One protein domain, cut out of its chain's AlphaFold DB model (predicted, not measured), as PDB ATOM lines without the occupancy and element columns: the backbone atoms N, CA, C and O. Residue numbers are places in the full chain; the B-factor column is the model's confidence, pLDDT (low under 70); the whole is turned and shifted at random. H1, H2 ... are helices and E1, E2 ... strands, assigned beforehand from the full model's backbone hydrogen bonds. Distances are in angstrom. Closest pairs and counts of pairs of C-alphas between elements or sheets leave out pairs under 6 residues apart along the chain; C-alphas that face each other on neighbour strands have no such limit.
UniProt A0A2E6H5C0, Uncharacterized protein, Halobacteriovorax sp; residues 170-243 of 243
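What this domain is: This is residues 170 to 243 of the 243 residues of an uncharacterized protein of Halobacteriovorax sp (UniProt A0A2E6H5C0). A strongly twisted sheet of four strands has two helices packed on one face, H1 over the edge strand E2 and H2 mostly on E3 and E4; the other face is bare. The printed part has 74 residues with four named strands and two named helices, in the order E1 E2 H1 E3 E4 H2. The sheet's order is E2 E1 E3 E4, all antiparallel. The class is mixed, helices and strands; the whole is compact, with a radius of gyration of the C-alphas of 10.7 A, and spans 31 by 23 by 18 A.

How they stand to each other: E1, residues 171 to 177, and E2, residues 180 to 186, form an antiparallel hairpin, with N 173 and O 184 within hydrogen-bond range at 2.8 A. H1, residues 189 to 199, is on the sheet over E2, at a height over the sheet of 4.6 A; their closest C-alphas, Gly 186 and Leu 192, are 4.2 A apart. E3, residues 206 to 213, is the antiparallel neighbour of E1, with N 176 and O 210 at 2.9 A. E2, H1 and E3 make a split strand-helix-strand unit, two strands running the same way with E1 between them, and its crossover is right-handed. E4, residues 219 to 227, forms a hairpin with E3, with N 221 and O 209 at 2.9 A, and bends by 105 degrees at residue 224. H2, residues 230 to 242, is on the same face as H1, giving two layers, helices on one face of a sheet; its closest C-alphas to E3 are those of Val 241 and Leu 213, 6.2 A. H1 and H2 touch at a steep tilt of 40 degrees, opposite ways, the closest C-alphas being Thr 197 and Gly 231, 5.3 A. In H1 and H2 every O i to N i+4 pair is within hydrogen-bond range.

Where its parts are: E1 begins at C-alpha 171 (5.261, -38.688, 27.048) and is 18.4 A long. E2 is 20.0 A, H1 15.3 A, E3 19.9 A and E4 17.3 A. H2, 18.4 A, ends at C-alpha 242 (2.529, -33.052, 18.381).

The domain as a whole: The C-alphas farthest apart, Arg 170 and Gly 224, are 31.6 A apart. The printed part has no cut and no long link. Its mean pLDDT is 92.6, and no printed residue is under 70.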
ATOM      1  N   ARG A 170       3.469 -41.151  29.956       79.88
ATOM      2  CA  ARG A 170       3.013 -41.375  28.576       79.88
ATOM      3  C   ARG A 170       3.893 -40.675  27.537       79.88
ATOM      4  O   ARG A 170       3.996 -41.143  26.401       79.88
ATOM      5  N   TYR A 171       4.479 -39.547  27.918       86.12
ATOM      6  CA  TYR A 171       5.261 -38.688  27.048       86.12
ATOM      7  C   TYR A 171       6.628 -38.434  27.666       86.12
ATOM      8  O   TYR A 171       6.717 -37.971  28.800       86.12
ATOM      9  N   VAL A 172       7.671 -38.710  26.894       88.06
ATOM     10  CA  VAL A 172       9.060 -38.375  27.195       88.06
ATOM     11  C   VAL A 172       9.624 -37.656  25.985       88.06
ATOM     12  O   VAL A 172       9.704 -38.227  24.899       88.06
ATOM     13  N   MET A 173       9.987 -36.396  26.158       93.31
ATOM     14  CA  MET A 173      10.572 -35.571  25.114       93.31
ATOM     15  C   MET A 173      12.059 -35.395  25.388       93.31
ATOM     16  O   MET A 173      12.451 -34.995  26.484       93.31
ATOM     17  N   THR A 174      12.880 -35.678  24.382       92.25
ATOM     18  CA  THR A 174      14.325 -35.431  24.417       92.25
ATOM     19  C   THR A 174      14.763 -34.648  23.198       92.25
ATOM     20  O   THR A 174      14.119 -34.706  22.148       92.25
ATOM     21  N   GLY A 175      15.858 -33.908  23.322       93.62
ATOM     22  CA  GLY A 175      16.354 -33.103  22.218       93.62
ATOM     23  C   GLY A 175      17.411 -32.096  22.627       93.62
ATOM     24  O   GLY A 175      18.066 -32.249  23.660       93.62
ATOM     25  N   ASP A 176      17.540 -31.053  21.821       93.69
ATOM     26  CA  ASP A 176      18.337 -29.880  22.135       93.69
ATOM     27  C   ASP A 176      17.717 -28.592  21.577       93.69
ATOM     28  O   ASP A 176      16.983 -28.621  20.588       93.69
ATOM     29  N   ALA A 177      18.005 -27.482  22.251       95.06
ATOM     30  CA  ALA A 177      17.677 -26.111  21.880       95.06
ATOM     31  C   ALA A 177      18.994 -25.341  21.720       95.06
ATOM     32  O   ALA A 177      19.639 -25.036  22.723       95.06
ATOM     33  N   ASP A 178      19.458 -25.136  20.488       91.62
ATOM     34  CA  ASP A 178      20.803 -24.608  20.193       91.62
ATOM     35  C   ASP A 178      21.929 -25.265  21.007       91.62
ATOM     36  O   ASP A 178      22.771 -24.619  21.634       91.62
ATOM     37  N   GLY A 179      21.924 -26.601  21.041       85.19
ATOM     38  CA  GLY A 179      22.913 -27.390  21.780       85.19
ATOM     39  C   GLY A 179      22.661 -27.494  23.287       85.19
ATOM     40  O   GLY A 179      23.351 -28.259  23.965       85.19
ATOM     41  N   GLN A 180      21.651 -26.805  23.823       88.88
ATOM     42  CA  GLN A 180      21.217 -26.954  25.212       88.88
ATOM     43  C   GLN A 180      20.313 -28.179  25.328       88.88
ATOM     44  O   GLN A 180      19.264 -28.247  24.692       88.88
ATOM     45  N   GLY A 181      20.723 -29.173  26.118       86.25
ATOM     46  CA  GLY A 181      19.986 -30.429  26.249       86.25
ATOM     47  C   GLY A 181      18.565 -30.224  26.781       86.25
ATOM     48  O   GLY A 181      18.368 -29.589  27.814       86.25
ATOM     49  N   LEU A 182      17.586 -30.814  26.095       91.88
ATOM     50  CA  LEU A 182      16.185 -30.847  26.503       91.88
ATOM     51  C   LEU A 182      15.817 -32.245  26.996       91.88
ATOM     52  O   LEU A 182      16.020 -33.239  26.293       91.88
ATOM     53  N   PHE A 183      15.217 -32.307  28.181       90.25
ATOM     54  CA  PHE A 183      14.568 -33.500  28.711       90.25
ATOM     55  C   PHE A 183      13.293 -33.086  29.439       90.25
ATOM     56  O   PHE A 183      13.337 -32.231  30.322       90.25
ATOM     57  N   ALA A 184      12.174 -33.707  29.088       91.50
ATOM     58  CA  ALA A 184      10.895 -33.483  29.739       91.50
ATOM     59  C   ALA A 184      10.068 -34.763  29.757       91.50
ATOM     60  O   ALA A 184      10.139 -35.567  28.825       91.50
ATOM     61  N   GLU A 185       9.231 -34.930  30.773       90.31
ATOM     62  CA  GLU A 185       8.304 -36.055  30.847       90.31
ATOM     63  C   GLU A 185       6.954 -35.656  31.445       90.31
ATOM     64  O   GLU A 185       6.860 -34.764  32.282       90.31
ATOM     65  N   GLY A 186       5.881 -36.319  31.015       87.69
ATOM     66  CA  GLY A 186       4.531 -36.007  31.474       87.69
ATOM     67  C   GLY A 186       3.492 -37.042  31.060       87.69
ATOM     68  O   GLY A 186       3.655 -37.780  30.089       87.69
ATOM     69  N   ASN A 187       2.387 -37.119  31.801       82.88
ATOM     70  CA  ASN A 187       1.247 -37.965  31.426       82.88
ATOM     71  C   ASN A 187       0.344 -37.317  30.365       82.88
ATOM     72  O   ASN A 187      -0.459 -37.993  29.721       82.88
ATOM     73  N   ASN A 188       0.471 -36.005  30.190       87.62
ATOM     74  CA  ASN A 188      -0.269 -35.184  29.243       87.62
ATOM     75  C   ASN A 188       0.637 -34.054  28.722       87.62
ATOM     76  O   ASN A 188       1.744 -33.860  29.222       87.62
ATOM     77  N   ILE A 189       0.169 -33.335  27.698       91.31
ATOM     78  CA  ILE A 189       0.923 -32.257  27.034       91.31
ATOM     79  C   ILE A 189       1.295 -31.142  28.024       91.31
ATOM     80  O   ILE A 189       2.408 -30.633  27.967       91.31
ATOM     81  N   PHE A 190       0.398 -30.809  28.959       88.44
ATOM     82  CA  PHE A 190       0.638 -29.773  29.966       88.44
ATOM     83  C   PHE A 190       1.755 -30.170  30.942       88.44
ATOM     84  O   PHE A 190       2.694 -29.405  31.125       88.44
ATOM     85  N   GLU A 191       1.706 -31.385  31.504       88.88
ATOM     86  CA  GLU A 191       2.786 -31.921  32.350       88.88
ATOM     87  C   GLU A 191       4.123 -31.956  31.601       88.88
ATOM     88  O   GLU A 191       5.157 -31.638  32.181       88.88
ATOM     89  N   LEU A 192       4.109 -32.314  30.312       92.56
ATOM     90  CA  LEU A 192       5.313 -32.351  29.485       92.56
ATOM     91  C   LEU A 192       5.906 -30.945  29.268       92.56
ATOM     92  O   LEU A 192       7.115 -30.771  29.403       92.56
ATOM     93  N   GLU A 193       5.080 -29.943  28.950       93.94
ATOM     94  CA  GLU A 193       5.521 -28.547  28.785       93.94
ATOM     95  C   GLU A 193       6.045 -27.961  30.104       93.94
ATOM     96  O   GLU A 193       7.101 -27.322  30.124       93.94
ATOM     97  N   GLN A 194       5.343 -28.222  31.211       91.69
ATOM     98  CA  GLN A 194       5.759 -27.793  32.543       91.69
ATOM     99  C   GLN A 194       7.104 -28.424  32.927       91.69
ATOM    100  O   GLN A 194       8.042 -27.702  33.251       91.69
ATOM    101  N   SER A 195       7.226 -29.750  32.802       91.75
ATOM    102  CA  SER A 195       8.468 -30.481  33.073       91.75
ATOM    103  C   SER A 195       9.624 -29.972  32.213       91.75
ATOM    104  O   SER A 195      10.741 -29.823  32.703       91.75
ATOM    105  N   CYS A 196       9.369 -29.654  30.941       95.81
ATOM    106  CA  CYS A 196      10.371 -29.044  30.074       95.81
ATOM    107  C   CYS A 196      10.840 -27.699  30.632       95.81
ATOM    108  O   CYS A 196      12.040 -27.475  30.758       95.81
ATOM    109  N   THR A 197       9.902 -26.823  30.996       94.56
ATOM    110  CA  THR A 197      10.209 -25.471  31.483       94.56
ATOM    111  C   THR A 197      11.000 -25.512  32.791       94.56
ATOM    112  O   THR A 197      11.912 -24.715  32.977       94.56
ATOM    113  N   GLU A 198      10.680 -26.458  33.675       89.38
ATOM    114  CA  GLU A 198      11.376 -26.664  34.951       89.38
ATOM    115  C   GLU A 198      12.792 -27.238  34.770       89.38
ATOM    116  O   GLU A 198      13.690 -26.914  35.545       89.38
ATOM    117  N   ASN A 199      13.006 -28.083  33.755       86.56
ATOM    118  CA  ASN A 199      14.291 -28.745  33.513       86.56
ATOM    119  C   ASN A 199      15.221 -27.976  32.561       86.56
ATOM    120  O   ASN A 199      16.425 -28.240  32.543       86.56
ATOM    121  N   LEU A 200      14.691 -27.063  31.744       89.44
ATOM    122  CA  LEU A 200      15.475 -26.297  30.783       89.44
ATOM    123  C   LEU A 200      16.150 -25.106  31.468       89.44
ATOM    124  O   LEU A 200      15.523 -24.087  31.753       89.44
ATOM    125  N   ASN A 201      17.463 -25.208  31.652       88.50
ATOM    126  CA  ASN A 201      18.288 -24.068  32.032       88.50
ATOM    127  C   ASN A 201      18.712 -23.292  30.779       88.50
ATOM    128  O   ASN A 201      19.729 -23.617  30.165       88.50
ATOM    129  N   LEU A 202      17.906 -22.303  30.396       91.38
ATOM    130  CA  LEU A 202      18.128 -21.522  29.185       91.38
ATOM    131  C   LEU A 202      19.313 -20.555  29.342       91.38
ATOM    132  O   LEU A 202      19.281 -19.642  30.168       91.38
ATOM    133  N   SER A 203      20.328 -20.703  28.494       90.44
ATOM    134  CA  SER A 203      21.426 -19.752  28.336       90.44
ATOM    135  C   SER A 203      21.312 -19.016  27.001       90.44
ATOM    136  O   SER A 203      21.567 -19.596  25.948       90.44
ATOM    137  N   GLY A 204      20.974 -17.728  27.045       92.94
ATOM    138  CA  GLY A 204      20.870 -16.889  25.850       92.94
ATOM    139  C   GLY A 204      19.560 -17.070  25.081       92.94
ATOM    140  O   GLY A 204      18.549 -17.498  25.632       92.94
ATOM    141  N   ASN A 205      19.598 -16.686  23.809       95.62
ATOM    142  CA  ASN A 205      18.467 -16.755  22.892       95.62
ATOM    143  C   ASN A 205      18.544 -18.042  22.074       95.62
ATOM    144  O   ASN A 205      19.644 -18.443  21.700       95.62
ATOM    145  N   VAL A 206      17.388 -18.642  21.789       96.19
ATOM    146  CA  VAL A 206      17.285 -19.858  20.973       96.19
ATOM    147  C   VAL A 206      16.440 -19.587  19.738       96.19
ATOM    148  O   VAL A 206      15.362 -19.004  19.858       96.19
ATOM    149  N   ASP A 207      16.885 -20.032  18.573       97.06
ATOM    150  CA  ASP A 207      16.122 -19.993  17.322       97.06
ATOM    151  C   ASP A 207      15.873 -21.381  16.715       97.06
ATOM    152  O   ASP A 207      14.903 -21.538  15.966       97.06
ATOM    153  N   ASP A 208      16.646 -22.398  17.115       97.19
ATOM    154  CA  ASP A 208      16.458 -23.790  16.701       97.19
ATOM    155  C   ASP A 208      16.152 -24.741  17.867       97.19
ATOM    156  O   ASP A 208      16.874 -24.837  18.862       97.19
ATOM    157  N   VAL A 209      15.097 -25.546  17.703       97.50
ATOM    158  CA  VAL A 209      14.801 -26.694  18.575       97.50
ATOM    159  C   VAL A 209      14.735 -27.981  17.769       97.50
ATOM    160  O   VAL A 209      14.069 -28.062  16.737       97.50
ATOM    161  N   ARG A 210      15.394 -29.026  18.268       97.06
ATOM    162  CA  ARG A 210      15.411 -30.370  17.681       97.06
ATOM    163  C   ARG A 210      14.973 -31.360  18.738       97.06
ATOM    164  O   ARG A 210      15.705 -31.610  19.688       97.06
ATOM    165  N   VAL A 211      13.785 -31.927  18.593       96.50
ATOM    166  CA  VAL A 211      13.142 -32.735  19.630       96.50
ATOM    167  C   VAL A 211      12.504 -33.988  19.062       96.50
ATOM    168  O   VAL A 211      12.068 -34.034  17.916       96.50
ATOM    169  N   ARG A 212      12.437 -35.032  19.879       94.25
ATOM    170  CA  ARG A 212      11.719 -36.270  19.582       94.25
ATOM    171  C   ARG A 212      10.868 -36.665  20.772       94.25
ATOM    172  O   ARG A 212      11.202 -36.359  21.916       94.25
ATOM    173  N   LEU A 213       9.786 -37.378  20.494       92.44
ATOM    174  CA  LEU A 213       8.864 -37.880  21.503       92.44
ATOM    175  C   LEU A 213       8.969 -39.400  21.580       92.44
ATOM    176  O   LEU A 213       8.877 -40.080  20.561       92.44
ATOM    177  N   ASN A 214       9.148 -39.926  22.789       86.12
ATOM    178  CA  ASN A 214       9.222 -41.354  23.094       86.12
ATOM    179  C   ASN A 214      10.249 -42.112  22.234       86.12
ATOM    180  O   ASN A 214       9.985 -43.231  21.810       86.12
ATOM    181  N   GLY A 215      11.399 -41.493  21.938       77.81
ATOM    182  CA  GLY A 215      12.442 -42.086  21.088       77.81
ATOM    183  C   GLY A 215      12.098 -42.167  19.593       77.81
ATOM    184  O   GLY A 215      12.836 -42.793  18.840       77.81
ATOM    185  N   GLY A 216      11.000 -41.539  19.158       86.12
ATOM    186  CA  GLY A 216      10.582 -41.489  17.759       86.12
ATOM    187  C   GLY A 216      11.461 -40.602  16.866       86.12
ATOM    188  O   GLY A 216      12.602 -40.273  17.189       86.12
ATOM    189  N   GLU A 217      10.911 -40.205  15.717       90.62
ATOM    190  CA  GLU A 217      11.608 -39.358  14.744       90.62
ATOM    191  C   GLU A 217      12.011 -38.000  15.344       90.62
ATOM    192  O   GLU A 217      11.251 -37.377  16.091       90.62
ATOM    193  N   LEU A 218      13.223 -37.547  15.004       93.38
ATOM    194  CA  LEU A 218      13.700 -36.215  15.359       93.38
ATOM    195  C   LEU A 218      12.993 -35.178  14.489       93.38
ATOM    196  O   LEU A 218      13.166 -35.165  13.274       93.38
ATOM    197  N   LYS A 219      12.240 -34.285  15.125       97.06
ATOM    198  CA  LYS A 219      11.591 -33.148  14.484       97.06
ATOM    199  C   LYS A 219      12.326 -31.863  14.844       97.06
ATOM    200  O   LYS A 219      12.759 -31.686  15.982       97.06
ATOM    201  N   THR A 220      12.432 -30.962  13.879       96.88
ATOM    202  CA  THR A 220      13.102 -29.670  14.040       96.88
ATOM    203  C   THR A 220      12.101 -28.546  13.829       96.88
ATOM    204  O   THR A 220      11.261 -28.629  12.932       96.88
ATOM    205  N   SER A 221      12.201 -27.492  14.631       96.44
ATOM    206  CA  SER A 221      11.503 -26.233  14.401       96.44
ATOM    207  C   SER A 221      12.485 -25.081  14.509       96.44
ATOM    208  O   SER A 221      13.281 -25.034  15.442       96.44
ATOM    209  N   HIS A 222      12.355 -24.156  13.566       96.19
ATOM    210  CA  HIS A 222      13.130 -22.927  13.471       96.19
ATOM    211  C   HIS A 222      12.180 -21.727  13.557       96.19
ATOM    212  O   HIS A 222      11.049 -21.799  13.057       96.19
ATOM    213  N   THR A 223      12.614 -20.624  14.164       94.62
ATOM    214  CA  THR A 223      11.873 -19.353  14.179       94.62
ATOM    215  C   THR A 223      12.668 -18.244  13.493       94.62
ATOM    216  O   THR A 223      13.879 -18.181  13.609       94.62
ATOM    217  N   GLY A 224      11.991 -17.317  12.805       92.62
ATOM    218  CA  GLY A 224      12.645 -16.137  12.210       92.62
ATOM    219  C   GLY A 224      13.023 -15.042  13.223       92.62
ATOM    220  O   GLY A 224      13.439 -13.957  12.822       92.62
ATOM    221  N   GLY A 225      12.801 -15.291  14.516       95.12
ATOM    222  CA  GLY A 225      13.153 -14.414  15.630       95.12
ATOM    223  C   GLY A 225      13.946 -15.180  16.685       95.12
ATOM    224  O   GLY A 225      14.737 -16.045  16.350       95.12
ATOM    225  N   TRP A 226      13.704 -14.886  17.960       95.56
ATOM    226  CA  TRP A 226      14.365 -15.570  19.070       95.56
ATOM    227  C   TRP A 226      13.343 -15.954  20.134       95.56
ATOM    228  O   TRP A 226      12.500 -15.134  20.502       95.56
ATOM    229  N   TRP A 227      13.435 -17.172  20.654       97.44
ATOM    230  CA  TRP A 227      12.821 -17.549  21.921       97.44
ATOM    231  C   TRP A 227      13.763 -17.149  23.050       97.44
ATOM    232  O   TRP A 227      14.942 -17.505  23.059       97.44
ATOM    233  N   THR A 228      13.239 -16.376  23.994       96.62
ATOM    234  CA  THR A 228      14.036 -15.727  25.049       96.62
ATOM    235  C   THR A 228      13.734 -16.286  26.433       96.62
ATOM    236  O   THR A 228      14.404 -15.956  27.409       96.62
ATOM    237  N   THR A 229      12.725 -17.153  26.533       97.31
ATOM    238  CA  THR A 229      12.325 -17.796  27.783       97.31
ATOM    239  C   THR A 229      12.240 -19.308  27.623       97.31
ATOM    240  O   THR A 229      11.881 -19.820  26.560       97.31
ATOM    241  N   ALA A 230      12.515 -20.041  28.706       96.56
ATOM    242  CA  ALA A 230      12.381 -21.496  28.714       96.56
ATOM    243  C   ALA A 230      10.955 -21.937  28.339       96.56
ATOM    244  O   ALA A 230      10.780 -22.896  27.594       96.56
ATOM    245  N   GLY A 231       9.935 -21.190  28.782       96.69
ATOM    246  CA  GLY A 231       8.537 -21.465  28.448       96.69
ATOM    247  C   GLY A 231       8.227 -21.331  26.953       96.69
ATOM    248  O   GLY A 231       7.488 -22.149  26.409       96.69
ATOM    249  N   GLU A 232       8.806 -20.346  26.260       97.38
ATOM    250  CA  GLU A 232       8.672 -20.219  24.801       97.38
ATOM    251  C   GLU A 232       9.334 -21.391  24.074       97.38
ATOM    252  O   GLU A 232       8.693 -22.019  23.226       97.38
ATOM    253  N   VAL A 233      10.578 -21.719  24.434       97.56
ATOM    254  CA  VAL A 233      11.322 -22.847  23.850       97.56
ATOM    255  C   VAL A 233      10.546 -24.149  24.048       97.56
ATOM    256  O   VAL A 233      10.281 -24.874  23.090       97.56
ATOM    257  N   CYS A 234      10.099 -24.415  25.275       97.94
ATOM    258  CA  CYS A 234       9.389 -25.637  25.630       97.94
ATOM    259  C   CYS A 234       8.023 -25.759  24.957       97.94
ATOM    260  O   CYS A 234       7.687 -26.829  24.452       97.94
ATOM    261  N   ARG A 235       7.253 -24.673  24.859       97.62
ATOM    262  CA  ARG A 235       5.975 -24.675  24.135       97.62
ATOM    263  C   ARG A 235       6.159 -24.967  22.649       97.62
ATOM    264  O   ARG A 235       5.379 -25.724  22.070       97.62
ATOM    265  N   ASN A 236       7.192 -24.397  22.027       97.44
ATOM    266  CA  ASN A 236       7.499 -24.655  20.620       97.44
ATOM    267  C   ASN A 236       8.027 -26.077  20.407       97.44
ATOM    268  O   ASN A 236       7.574 -26.755  19.486       97.44
ATOM    269  N   ALA A 237       8.891 -26.576  21.290       97.12
ATOM    270  CA  ALA A 237       9.344 -27.964  21.295       97.12
ATOM    271  C   ALA A 237       8.165 -28.950  21.395       97.12
ATOM    272  O   ALA A 237       8.015 -29.840  20.556       97.12
ATOM    273  N   VAL A 238       7.266 -28.743  22.359       96.94
ATOM    274  CA  VAL A 238       6.058 -29.562  22.527       96.94
ATOM    275  C   VAL A 238       5.154 -29.456  21.295       96.94
ATOM    276  O   VAL A 238       4.741 -30.478  20.745       96.94
ATOM    277  N   SER A 239       4.901 -28.248  20.781       96.38
ATOM    278  CA  SER A 239       4.128 -28.085  19.544       96.38
ATOM    279  C   SER A 239       4.778 -28.791  18.352       96.38
ATOM    280  O   SER A 239       4.054 -29.252  17.475       96.38
ATOM    281  N   THR A 240       6.106 -28.869  18.290       96.94
ATOM    282  CA  THR A 240       6.839 -29.514  17.192       96.94
ATOM    283  C   THR A 240       6.609 -31.021  17.188       96.94
ATOM    284  O   THR A 240       6.398 -31.610  16.131       96.94
ATOM    285  N   VAL A 241       6.587 -31.660  18.361       95.50
ATOM    286  CA  VAL A 241       6.396 -33.116  18.437       95.50
ATOM    287  C   VAL A 241       4.954 -33.570  18.206       95.50
ATOM    288  O   VAL A 241       4.764 -34.669  17.680       95.50
ATOM    289  N   PHE A 242       3.960 -32.732  18.520       93.12
ATOM    290  CA  PHE A 242       2.529 -33.052  18.381       93.12
ATOM    291  C   PHE A 242       1.843 -32.502  17.117       93.12
ATOM    292  O   PHE A 242       0.652 -32.756  16.936       93.12
ATOM    293  N   ARG A 243       2.563 -31.776  16.256       86.12
ATOM    294  CA  ARG A 243       2.133 -31.496  14.874       86.12
ATOM    295  C   ARG A 243       2.352 -32.717  13.988       86.12
ATOM    296  O   ARG A 243       1.457 -32.977  13.162       86.12
TER     297      ARG A 243